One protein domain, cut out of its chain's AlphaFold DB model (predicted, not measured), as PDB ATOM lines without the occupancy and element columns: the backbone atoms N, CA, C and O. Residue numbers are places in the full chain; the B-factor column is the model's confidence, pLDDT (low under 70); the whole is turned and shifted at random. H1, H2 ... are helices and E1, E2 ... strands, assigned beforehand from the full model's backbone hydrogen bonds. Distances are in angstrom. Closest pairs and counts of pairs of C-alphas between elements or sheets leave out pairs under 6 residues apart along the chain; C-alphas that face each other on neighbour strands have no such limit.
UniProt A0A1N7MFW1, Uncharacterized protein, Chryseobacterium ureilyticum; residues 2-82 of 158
ATOM      1  N   ASN A   2     -15.833  10.617 -40.605       66.19
ATOM      2  CA  ASN A   2     -14.495  10.702 -41.193       66.19
ATOM      3  C   ASN A   2     -14.657  10.926 -42.690       66.19
ATOM      4  O   ASN A   2     -15.451  10.235 -43.337       66.19
ATOM      5  N   ASN A   3     -13.946  11.905 -43.226       84.69
ATOM      6  CA  ASN A   3     -14.132  12.347 -44.592       84.69
ATOM      7  C   ASN A   3     -12.969  11.895 -45.466       84.69
ATOM      8  O   ASN A   3     -11.797  11.982 -45.101       84.69
ATOM      9  N   ILE A   4     -13.329  11.425 -46.658       91.00
ATOM     10  CA  ILE A   4     -12.399  11.318 -47.772       91.00
ATOM     11  C   ILE A   4     -12.756  12.428 -48.746       91.00
ATOM     12  O   ILE A   4     -13.831  12.405 -49.349       91.00
ATOM     13  N   LEU A   5     -11.861  13.400 -48.870       92.19
ATOM     14  CA  LEU A   5     -11.927  14.466 -49.856       92.19
ATOM     15  C   LEU A   5     -11.289  13.974 -51.156       92.19
ATOM     16  O   LEU A   5     -10.303  13.244 -51.134       92.19
ATOM     17  N   ILE A   6     -11.856  14.357 -52.294       92.25
ATOM     18  CA  ILE A   6     -11.313  14.029 -53.615       92.25
ATOM     19  C   ILE A   6     -10.963  15.351 -54.283       92.25
ATOM     20  O   ILE A   6     -11.830  16.215 -54.421       92.25
ATOM     21  N   GLU A   7      -9.700  15.523 -54.665       88.94
ATOM     22  CA  GLU A   7      -9.267  16.726 -55.366       88.94
ATOM     23  C   GLU A   7      -9.846  16.765 -56.788       88.94
ATOM     24  O   GLU A   7     -10.046  15.741 -57.450       88.94
ATOM     25  N   ASN A   8     -10.128  17.974 -57.267       84.38
ATOM     26  CA  ASN A   8     -10.567  18.187 -58.640       84.38
ATOM     27  C   ASN A   8      -9.461  17.770 -59.620       84.38
ATOM     28  O   ASN A   8      -8.299  18.101 -59.424       84.38
ATOM     29  N   GLY A   9      -9.822  17.097 -60.713       83.31
ATOM     30  CA  GLY A   9      -8.864  16.700 -61.754       83.31
ATOM     31  C   GLY A   9      -9.107  15.303 -62.315       83.31
ATOM     32  O   GLY A   9      -8.704  15.018 -63.439       83.31
ATOM     33  N   LEU A  10      -9.833  14.455 -61.581       87.62
ATOM     34  CA  LEU A  10     -10.334  13.189 -62.110       87.62
ATOM     35  C   LEU A  10     -11.506  13.420 -63.065       87.62
ATOM     36  O   LEU A  10     -12.380  14.257 -62.822       87.62
ATOM     37  N   SER A  11     -11.538  12.651 -64.154       88.69
ATOM     38  CA  SER A  11     -12.686  12.641 -65.055       88.69
ATOM     39  C   SER A  11     -13.903  12.027 -64.360       88.69
ATOM     40  O   SER A  11     -13.777  11.159 -63.494       88.69
ATOM     41  N   GLN A  12     -15.103  12.443 -64.774       88.69
ATOM     42  CA  GLN A  12     -16.345  11.851 -64.262       88.69
ATOM     43  C   GLN A  12     -16.421  10.346 -64.533       88.69
ATOM     44  O   GLN A  12     -16.915   9.614 -63.690       88.69
ATOM     45  N   GLU A  13     -15.860   9.885 -65.653       91.12
ATOM     46  CA  GLU A  13     -15.760   8.462 -65.986       91.12
ATOM     47  C   GLU A  13     -14.995   7.669 -64.917       91.12
ATOM     48  O   GLU A  13     -15.480   6.634 -64.462       91.12
ATOM     49  N   ILE A  14     -13.841   8.177 -64.463       89.31
ATOM     50  CA  ILE A  14     -13.063   7.536 -63.393       89.31
ATOM     51  C   ILE A  14     -13.848   7.570 -62.083       89.31
ATOM     52  O   ILE A  14     -13.943   6.550 -61.404       89.31
ATOM     53  N   LEU A  15     -14.431   8.723 -61.741       91.06
ATOM     54  CA  LEU A  15     -15.186   8.900 -60.498       91.06
ATOM     55  C   LEU A  15     -16.410   7.979 -60.404       91.06
ATOM     56  O   LEU A  15     -16.773   7.583 -59.302       91.06
ATOM     57  N   SER A  16     -17.020   7.628 -61.538       90.81
ATOM     58  CA  SER A  16     -18.158   6.705 -61.616       90.81
ATOM     59  C   SER A  16     -17.772   5.237 -61.816       90.81
ATOM     60  O   SER A  16     -18.649   4.407 -62.031       90.81
ATOM     61  N   SER A  17     -16.478   4.908 -61.841       93.88
ATOM     62  CA  SER A  17     -16.037   3.533 -62.086       93.88
ATOM     63  C   SER A  17     -16.135   2.665 -60.828       93.88
ATOM     64  O   SER A  17     -15.761   3.099 -59.735       93.88
ATOM     65  N   ASP A  18     -16.531   1.399 -60.993       93.88
ATOM     66  CA  ASP A  18     -16.576   0.410 -59.903       93.88
ATOM     67  C   ASP A  18     -15.219   0.266 -59.187       93.88
ATOM     68  O   ASP A  18     -15.151   0.059 -57.974       93.88
ATOM     69  N   GLU A  19     -14.115   0.393 -59.930       91.94
ATOM     70  CA  GLU A  19     -12.760   0.339 -59.374       91.94
ATOM     71  C   GLU A  19     -12.505   1.503 -58.410       91.94
ATOM     72  O   GLU A  19     -11.963   1.314 -57.315       91.94
ATOM     73  N   PHE A  20     -12.920   2.711 -58.793       93.56
ATOM     74  CA  PHE A  20     -12.789   3.886 -57.947       93.56
ATOM     75  C   PHE A  20     -13.696   3.799 -56.718       93.56
ATOM     76  O   PHE A  20     -13.232   4.037 -55.601       93.56
ATOM     77  N   GLU A  21     -14.949   3.374 -56.883       93.81
ATOM     78  CA  GLU A  21     -15.861   3.154 -55.755       93.81
ATOM     79  C   GLU A  21     -15.298   2.132 -54.763       93.81
ATOM     80  O   GLU A  21     -15.301   2.362 -53.547       93.81
ATOM     81  N   LYS A  22     -14.733   1.027 -55.267       94.50
ATOM     82  CA  LYS A  22     -14.082   0.012 -54.435       94.50
ATOM     83  C   LYS A  22     -12.882   0.582 -53.683       94.50
ATOM     84  O   LYS A  22     -12.743   0.327 -52.485       94.50
ATOM     85  N   LYS A  23     -12.050   1.382 -54.355       94.81
ATOM     86  CA  LYS A  23     -10.899   2.063 -53.747       94.81
ATOM     87  C   LYS A  23     -11.332   2.989 -52.607       94.81
ATOM     88  O   LYS A  23     -10.783   2.918 -51.509       94.81
ATOM     89  N   ILE A  24     -12.358   3.808 -52.829       95.56
ATOM     90  CA  ILE A  24     -12.900   4.700 -51.796       95.56
ATOM     91  C   ILE A  24     -13.509   3.902 -50.635       95.56
ATOM     92  O   ILE A  24     -13.328   4.277 -49.478       95.56
ATOM     93  N   SER A  25     -14.189   2.791 -50.915       95.94
ATOM     94  CA  SER A  25     -14.768   1.918 -49.888       95.94
ATOM     95  C   SER A  25     -13.702   1.312 -48.966       95.94
ATOM     96  O   SER A  25     -13.806   1.432 -47.744       95.94
ATOM     97  N   ILE A  26     -12.627   0.748 -49.533       96.19
ATOM     98  CA  ILE A  26     -11.488   0.224 -48.757       96.19
ATOM     99  C   ILE A  26     -10.875   1.338 -47.901       96.19
ATOM    100  O   ILE A  26     -10.656   1.145 -46.706       96.19
ATOM    101  N   ALA A  27     -10.639   2.517 -48.479       95.94
ATOM    102  CA  ALA A  27     -10.061   3.639 -47.748       95.94
ATOM    103  C   ALA A  27     -10.930   4.082 -46.557       95.94
ATOM    104  O   ALA A  27     -10.405   4.262 -45.460       95.94
ATOM    105  N   LYS A  28     -12.253   4.195 -46.742       96.06
ATOM    106  CA  LYS A  28     -13.188   4.590 -45.674       96.06
ATOM    107  C   LYS A  28     -13.190   3.593 -44.523       96.06
ATOM    108  O   LYS A  28     -13.015   4.003 -43.381       96.06
ATOM    109  N   LEU A  29     -13.328   2.301 -44.826       97.00
ATOM    110  CA  LEU A  29     -13.380   1.254 -43.803       97.00
ATOM    111  C   LEU A  29     -12.119   1.248 -42.931       97.00
ATOM    112  O   LEU A  29     -12.211   1.199 -41.707       97.00
ATOM    113  N   ASN A  30     -10.942   1.326 -43.556       96.44
ATOM    114  CA  ASN A  30      -9.676   1.288 -42.824       96.44
ATOM    115  C   ASN A  30      -9.414   2.598 -42.059       96.44
ATOM    116  O   ASN A  30      -8.911   2.546 -40.940       96.44
ATOM    117  N   LEU A  31      -9.800   3.760 -42.601       94.75
ATOM    118  CA  LEU A  31      -9.709   5.039 -41.887       94.75
ATOM    119  C   LEU A  31     -10.614   5.075 -40.649       94.75
ATOM    120  O   LEU A  31     -10.203   5.541 -39.587       94.75
ATOM    121  N   GLU A  32     -11.851   4.595 -40.778       94.94
ATOM    122  CA  GLU A  32     -12.807   4.510 -39.672       94.94
ATOM    123  C   GLU A  32     -12.319   3.592 -38.554       94.94
ATOM    124  O   GLU A  32     -12.304   4.014 -37.396       94.94
ATOM    125  N   ASP A  33     -11.864   2.382 -38.892       95.25
ATOM    126  CA  ASP A  33     -11.301   1.442 -37.919       95.25
ATOM    127  C   ASP A  33     -10.049   2.016 -37.238       95.25
ATOM    128  O   ASP A  33      -9.953   1.995 -36.009       95.25
ATOM    129  N   TYR A  34      -9.133   2.617 -38.004       93.19
ATOM    130  CA  TYR A  34      -7.926   3.242 -37.464       93.19
ATOM    131  C   TYR A  34      -8.256   4.361 -36.471       93.19
ATOM    132  O   TYR A  34      -7.757   4.355 -35.343       93.19
ATOM    133  N   ASN A  35      -9.132   5.293 -36.855       92.00
ATOM    134  CA  ASN A  35      -9.531   6.406 -35.997       92.00
ATOM    135  C   ASN A  35     -10.217   5.927 -34.714       92.00
ATOM    136  O   ASN A  35      -9.923   6.432 -33.630       92.00
ATOM    137  N   ALA A  36     -11.089   4.921 -34.819       93.44
ATOM    138  CA  ALA A  36     -11.749   4.328 -33.661       93.44
ATOM    139  C   ALA A  36     -10.743   3.649 -32.721       93.44
ATOM    140  O   ALA A  36     -10.794   3.855 -31.507       93.44
ATOM    141  N   ARG A  37      -9.800   2.874 -33.271       92.25
ATOM    142  CA  ARG A  37      -8.766   2.192 -32.485       92.25
ATOM    143  C   ARG A  37      -7.847   3.181 -31.806       92.25
ATOM    144  O   ARG A  37      -7.594   3.024 -30.620       92.25
ATOM    145  N   LEU A  38      -7.346   4.186 -32.515       90.31
ATOM    146  CA  LEU A  38      -6.342   5.102 -31.972       90.31
ATOM    147  C   LEU A  38      -6.930   6.326 -31.269       90.31
ATOM    148  O   LEU A  38      -6.179   7.070 -30.642       90.31
ATOM    149  N   ASN A  39      -8.257   6.481 -31.273       90.06
ATOM    150  CA  ASN A  39      -8.951   7.658 -30.754       90.06
ATOM    151  C   ASN A  39      -8.451   8.950 -31.428       90.06
ATOM    152  O   ASN A  39      -8.114   9.934 -30.767       90.06
ATOM    153  N   THR A  40      -8.385   8.908 -32.759       88.38
ATOM    154  CA  THR A  40      -8.021  10.025 -33.639       88.38
ATOM    155  C   THR A  40      -9.223  10.436 -34.495       88.38
ATOM    156  O   THR A  40     -10.277   9.799 -34.473       88.38
ATOM    157  N   SER A  41      -9.087  11.530 -35.239       89.81
ATOM    158  CA  SER A  41     -10.141  12.066 -36.110       89.81
ATOM    159  C   SER A  41      -9.563  12.503 -37.450       89.81
ATOM    160  O   SER A  41      -9.784  13.627 -37.896       89.81
ATOM    161  N   TYR A  42      -8.734  11.645 -38.034       88.94
ATOM    162  CA  TYR A  42      -8.089  11.931 -39.301       88.94
ATOM    163  C   TYR A  42      -9.069  11.877 -40.464       88.94
ATOM    164  O   TYR A  42      -9.948  11.012 -40.507       88.94
ATOM    165  N   ASP A  43      -8.832  12.758 -41.426       90.44
ATOM    166  CA  ASP A  43      -9.455  12.758 -42.740       90.44
ATOM    167  C   ASP A  43      -8.389  12.430 -43.791       90.44
ATOM    168  O   ASP A  43      -7.194  12.607 -43.554       90.44
ATOM    169  N   LEU A  44      -8.812  11.931 -44.953       91.50
ATOM    170  CA  LEU A  44      -7.912  11.663 -46.074       91.50
ATOM    171  C   LEU A  44      -8.286  12.511 -47.286       91.50
ATOM    172  O   LEU A  44      -9.461  12.717 -47.570       91.50
ATOM    173  N   THR A  45      -7.287  12.919 -48.059       91.75
ATOM    174  CA  THR A  45      -7.467  13.548 -49.371       91.75
ATOM    175  C   THR A  45      -6.899  12.643 -50.457       91.75
ATOM    176  O   THR A  45      -5.736  12.243 -50.384       91.75
ATOM    177  N   TYR A  46      -7.711  12.313 -51.461       92.00
ATOM    178  CA  TYR A  46      -7.288  11.642 -52.686       92.00
ATOM    179  C   TYR A  46      -6.926  12.691 -53.736       92.00
ATOM    180  O   TYR A  46      -7.817  13.353 -54.272       92.00
ATOM    181  N   LYS A  47      -5.629  12.853 -54.003       90.06
ATOM    182  CA  LYS A  47      -5.090  13.918 -54.860       90.06
ATOM    183  C   LYS A  47      -3.967  13.452 -55.774       90.06
ATOM    184  O   LYS A  47      -3.357  12.412 -55.512       90.06
ATOM    185  N   ASP A  48      -3.693  14.223 -56.826       89.06
ATOM    186  CA  ASP A  48      -2.536  14.005 -57.696       89.06
ATOM    187  C   ASP A  48      -1.258  14.444 -56.970       89.06
ATOM    188  O   ASP A  48      -1.091  15.610 -56.619       89.06
ATOM    189  N   VAL A  49      -0.339  13.505 -56.742       85.94
ATOM    190  CA  VAL A  49       0.978  13.788 -56.145       85.94
ATOM    191  C   VAL A  49       2.071  13.984 -57.205       85.94
ATOM    192  O   VAL A  49       3.261  13.873 -56.908       85.94
ATOM    193  N   GLY A  50       1.675  14.259 -58.450       83.44
ATOM    194  CA  GLY A  50       2.549  14.545 -59.582       83.44
ATOM    195  C   GLY A  50       2.581  13.419 -60.613       83.44
ATOM    196  O   GLY A  50       2.446  12.238 -60.293       83.44
ATOM    197  N   GLU A  51       2.798  13.792 -61.880       82.94
ATOM    198  CA  GLU A  51       2.827  12.867 -63.026       82.94
ATOM    199  C   GLU A  51       1.533  12.036 -63.182       82.94
ATOM    200  O   GLU A  51       1.573  10.920 -63.702       82.94
ATOM    201  N   GLY A  52       0.386  12.554 -62.722       80.25
ATOM    202  CA  GLY A  52      -0.895  11.844 -62.764       80.25
ATOM    203  C   GLY A  52      -0.992  10.690 -61.759       80.25
ATOM    204  O   GLY A  52      -1.790   9.769 -61.951       80.25
ATOM    205  N   LYS A  53      -0.172  10.693 -60.702       84.75
ATOM    206  CA  LYS A  53      -0.162   9.649 -59.671       84.75
ATOM    207  C   LYS A  53      -1.091  10.051 -58.535       84.75
ATOM    208  O   LYS A  53      -0.701  10.765 -57.620       84.75
ATOM    209  N   TRP A  54      -2.308   9.524 -58.551       90.19
ATOM    210  CA  TRP A  54      -3.309   9.820 -57.527       90.19
ATOM    211  C   TRP A  54      -3.171   8.936 -56.282       90.19
ATOM    212  O   TRP A  54      -3.206   7.704 -56.390       90.19
ATOM    213  N   LYS A  55      -3.064   9.548 -55.096       91.50
ATOM    214  CA  LYS A  55      -2.867   8.855 -53.809       91.50
ATOM    215  C   LYS A  55      -3.682   9.466 -52.674       91.50
ATOM    216  O   LYS A  55      -4.035  10.640 -52.715       91.50
ATOM    217  N   PHE A  56      -3.936   8.661 -51.642       92.62
ATOM    218  CA  PHE A  56      -4.464   9.144 -50.366       92.62
ATOM    219  C   PHE A  56      -3.366   9.820 -49.542       92.62
ATOM    220  O   PHE A  56      -2.237   9.328 -49.491       92.62
ATOM    221  N   THR A  57      -3.713  10.919 -48.881       89.25
ATOM    222  CA  THR A  57      -2.832  11.759 -48.052       89.25
ATOM    223  C   THR A  57      -3.597  12.245 -46.815       89.25
ATOM    224  O   THR A  57      -4.818  12.342 -46.880       89.25
ATOM    225  N   LEU A  58      -2.916  12.503 -45.692       84.25
ATOM    226  CA  LEU A  58      -3.543  13.024 -44.460       84.25
ATOM    227  C   LEU A  58      -3.724  14.548 -44.483       84.25
ATOM    228  O   LEU A  58      -4.686  15.066 -43.927       84.25
ATOM    229  N   ASP A  59      -2.806  15.267 -45.123       71.56
ATOM    230  CA  ASP A  59      -2.824  16.720 -45.225       71.56
ATOM    231  C   ASP A  59      -2.258  17.195 -46.574       71.56
ATOM    232  O   ASP A  59      -1.886  16.404 -47.449       71.56
ATOM    233  N   ASP A  60      -2.201  18.518 -46.748       57.88
ATOM    234  CA  ASP A  60      -1.543  19.136 -47.897       57.88
ATOM    235  C   ASP A  60      -0.012  19.132 -47.825       57.88
ATOM    236  O   ASP A  60       0.639  19.637 -48.740       57.88
ATOM    237  N   SER A  61       0.574  18.550 -46.775       52.03
ATOM    238  CA  SER A  61       2.018  18.500 -46.591       52.03
ATOM    239  C   SER A  61       2.635  17.253 -47.225       52.03
ATOM    240  O   SER A  61       2.013  16.194 -47.360       52.03
ATOM    241  N   ASP A  62       3.913  17.367 -47.588       47.19
ATOM    242  CA  ASP A  62       4.672  16.268 -48.182       47.19
ATOM    243  C   ASP A  62       5.068  15.153 -47.184       47.19
ATOM    244  O   ASP A  62       5.824  14.232 -47.511       47.19
ATOM    245  N   ASN A  63       4.544  15.179 -45.951       44.88
ATOM    246  CA  ASN A  63       4.801  14.157 -44.929       44.88
ATOM    247  C   ASN A  63       3.914  12.919 -45.131       44.88
ATOM    248  O   ASN A  63       3.217  12.442 -44.240       44.88
ATOM    249  N   HIS A  64       3.965  12.362 -46.337       49.88
ATOM    250  CA  HIS A  64       3.086  11.303 -46.826       49.88
ATOM    251  C   HIS A  64       3.310   9.910 -46.206       49.88
ATOM    252  O   HIS A  64       2.799   8.932 -46.759       49.88
ATOM    253  N   ARG A  65       4.169   9.759 -45.189       51.41
ATOM    254  CA  ARG A  65       4.900   8.491 -45.034       51.41
ATOM    255  C   ARG A  65       4.458   7.496 -43.970       51.41
ATOM    256  O   ARG A  65       4.562   6.323 -44.295       51.41
ATOM    257  N   ASP A  66       3.917   7.852 -42.810       61.34
ATOM    258  CA  ASP A  66       3.999   6.873 -41.700       61.34
ATOM    259  C   ASP A  66       2.688   6.534 -40.973       61.34
ATOM    260  O   ASP A  66       2.698   5.857 -39.948       61.34
ATOM    261  N   GLU A  67       1.538   6.946 -41.503       79.38
ATOM    262  CA  GLU A  67       0.249   6.716 -40.837       79.38
ATOM    263  C   GLU A  67      -0.791   6.080 -41.775       79.38
ATOM    264  O   GLU A  67      -0.463   5.449 -42.781       79.38
ATOM    265  N   ILE A  68      -2.075   6.231 -41.452       89.88
ATOM    266  CA  ILE A  68      -3.182   5.545 -42.124       89.88
ATOM    267  C   ILE A  68      -3.249   5.787 -43.645       89.88
ATOM    268  O   ILE A  68      -3.685   4.909 -44.387       89.88
ATOM    269  N   ALA A  69      -2.768   6.926 -44.154       91.38
ATOM    270  CA  ALA A  69      -2.700   7.175 -45.597       91.38
ATOM    271  C   ALA A  69      -1.773   6.181 -46.326       91.38
ATOM    272  O   ALA A  69      -2.104   5.707 -47.416       91.38
ATOM    273  N   GLY A  70      -0.623   5.848 -45.731       90.69
ATOM    274  CA  GLY A  70       0.326   4.881 -46.284       90.69
ATOM    275  C   GLY A  70      -0.269   3.475 -46.317       90.69
ATOM    276  O   GLY A  70      -0.264   2.830 -47.369       90.69
ATOM    277  N   ASP A  71      -0.868   3.062 -45.198       91.94
ATOM    278  CA  ASP A  71      -1.567   1.781 -45.058       91.94
ATOM    279  C   ASP A  71      -2.680   1.635 -46.106       91.94
ATOM    280  O   ASP A  71      -2.711   0.656 -46.854       91.94
ATOM    281  N   VAL A  72      -3.545   2.646 -46.246       94.56
ATOM    282  CA  VAL A  72      -4.623   2.648 -47.246       94.56
ATOM    283  C   VAL A  72      -4.066   2.523 -48.662       94.56
ATOM    284  O   VAL A  72      -4.525   1.664 -49.414       94.56
ATOM    285  N   ASN A  73      -3.070   3.328 -49.045       93.75
ATOM    286  CA  ASN A  73      -2.477   3.240 -50.386       93.75
ATOM    287  C   ASN A  73      -1.913   1.836 -50.671       93.75
ATOM    288  O   ASN A  73      -2.073   1.324 -51.781       93.75
ATOM    289  N   PHE A  74      -1.289   1.201 -49.676       92.50
ATOM    290  CA  PHE A  74      -0.796  -0.169 -49.791       92.50
ATOM    291  C   PHE A  74      -1.933  -1.192 -49.934       92.50
ATOM    292  O   PHE A  74      -1.851  -2.072 -50.785       92.50
ATOM    293  N   PHE A  75      -3.021  -1.065 -49.171       94.00
ATOM    294  CA  PHE A  75      -4.177  -1.969 -49.264       94.00
ATOM    295  C   PHE A  75      -4.883  -1.897 -50.613       94.00
ATOM    296  O   PHE A  75      -5.316  -2.914 -51.149       94.00
ATOM    297  N   ILE A  76      -4.961  -0.702 -51.193       93.50
ATOM    298  CA  ILE A  76      -5.462  -0.519 -52.551       93.50
ATOM    299  C   ILE A  76      -4.589  -1.254 -53.560       93.50
ATOM    300  O   ILE A  76      -5.123  -1.993 -54.383       93.50
ATOM    301  N   LEU A  77      -3.267  -1.085 -53.477       91.19
ATOM    302  CA  LEU A  77      -2.332  -1.787 -54.355       91.19
ATOM    303  C   LEU A  77      -2.475  -3.309 -54.210       91.19
ATOM    304  O   LEU A  77      -2.602  -4.014 -55.208       91.19
ATOM    305  N   TRP A  78      -2.539  -3.798 -52.970       91.88
ATOM    306  CA  TRP A  78      -2.734  -5.212 -52.663       91.88
ATOM    307  C   TRP A  78      -4.044  -5.753 -53.264       91.88
ATOM    308  O   TRP A  78      -4.045  -6.807 -53.903       91.88
ATOM    309  N   ASN A  79      -5.151  -5.018 -53.136       91.00
ATOM    310  CA  ASN A  79      -6.421  -5.390 -53.759       91.00
ATOM    311  C   ASN A  79      -6.322  -5.442 -55.298       91.00
ATOM    312  O   ASN A  79      -6.849  -6.370 -55.913       91.00
ATOM    313  N   THR A  80      -5.653  -4.470 -55.928       84.75
ATOM    314  CA  THR A  80      -5.546  -4.384 -57.395       84.75
ATOM    315  C   THR A  80      -4.660  -5.484 -57.984       84.75
ATOM    316  O   THR A  80      -4.982  -6.029 -59.040       84.75
ATOM    317  N   GLU A  81      -3.579  -5.873 -57.306       78.62
ATOM    318  CA  GLU A  81      -2.607  -6.844 -57.832       78.62
ATOM    319  C   GLU A  81      -2.978  -8.325 -57.611       78.62
ATOM    320  O   GLU A  81      -2.132  -9.199 -57.762       78.62
ATOM    321  N   LYS A  82      -4.253  -8.636 -57.319       61.84
ATOM    322  CA  LYS A  82      -4.785 -10.005 -57.136       61.84
ATOM    323  C   LYS A  82      -3.855 -10.924 -56.324       61.84
ATOM    324  O   LYS A  82      -3.246 -11.839 -56.867       61.84
TER     325      LYS A  82
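AT A GLANCE: This is residues 2 to 82 of the 158 residues of an uncharacterized protein of Chryseobacterium ureilyticum (UniProt A0A1N7MFW1). A small three-stranded sheet forms one layer, and the long helix H2 and the shorter H3, running opposite ways, form a second layer on one face of it. H2 makes the long axis, and the short H1 sits at one end, near where H2 begins. The printed part has 81 residues, with three named helices and three named strands in the order E1, H1, H2, E2, E3, H3; the sheet, order E1 E2 E3, is mixed, and so is the class, helices and strands. The whole is compact, with a radius of gyration of the C-alphas of 12.3 A and spans of 36 by 27 by 22 A.

HOW THE PARTS SIT: Start at inner strand E2, residues 44 to 48. Edge strand E1, residues 4 to 6, is parallel to it at 20 degrees, with N 5 and O 44 2.8 A apart, within hydrogen-bond range. Edge strand E3, residues 54 to 57, forms an antiparallel hairpin with E2 at 149 degrees; N 45 and O 57 are 2.8 A apart. H3, residues 68 to 80, is on the sheet at a height of 8.4 A; its closest C-alphas to E3 are Ala 69 and Thr 57, 5.2 A. H2, residues 18 to 38, touches H3, closest at the C-alphas of Ala 27 and Val 72, 5.6 A, at 37 degrees, only just a steep tilt. H1, residues 12 to 15, is close to H2 but not clearly touching, with C-alphas 14 and 20 6.6 A apart. E1, H1, H2 and E2 make a strand-helix-strand unit, two parallel neighbour strands with helices between, its crossover left-handed. In H2 and H3 every O i to N i+4 pair is within hydrogen-bond range.

IN THESE COORDINATES: Find C-alpha 18 at (-16.576, 0.410, -59.903); H2 runs 30.1 A to C-alpha 38. H3 runs 18.4 A to C-alpha 80 at (-5.546, -4.384, -57.395). E2 spans 13.0 A, E3 9.7 A, E1 6.5 A and H1 4.9 A.

THE WHOLE: The C-alphas farthest apart are Glu 13 and Asn 39, 35.9 A. The printed part has no cut and no long link. Look for pLDDT under 70 at residue 2, residues 60 to 66 and residue 82.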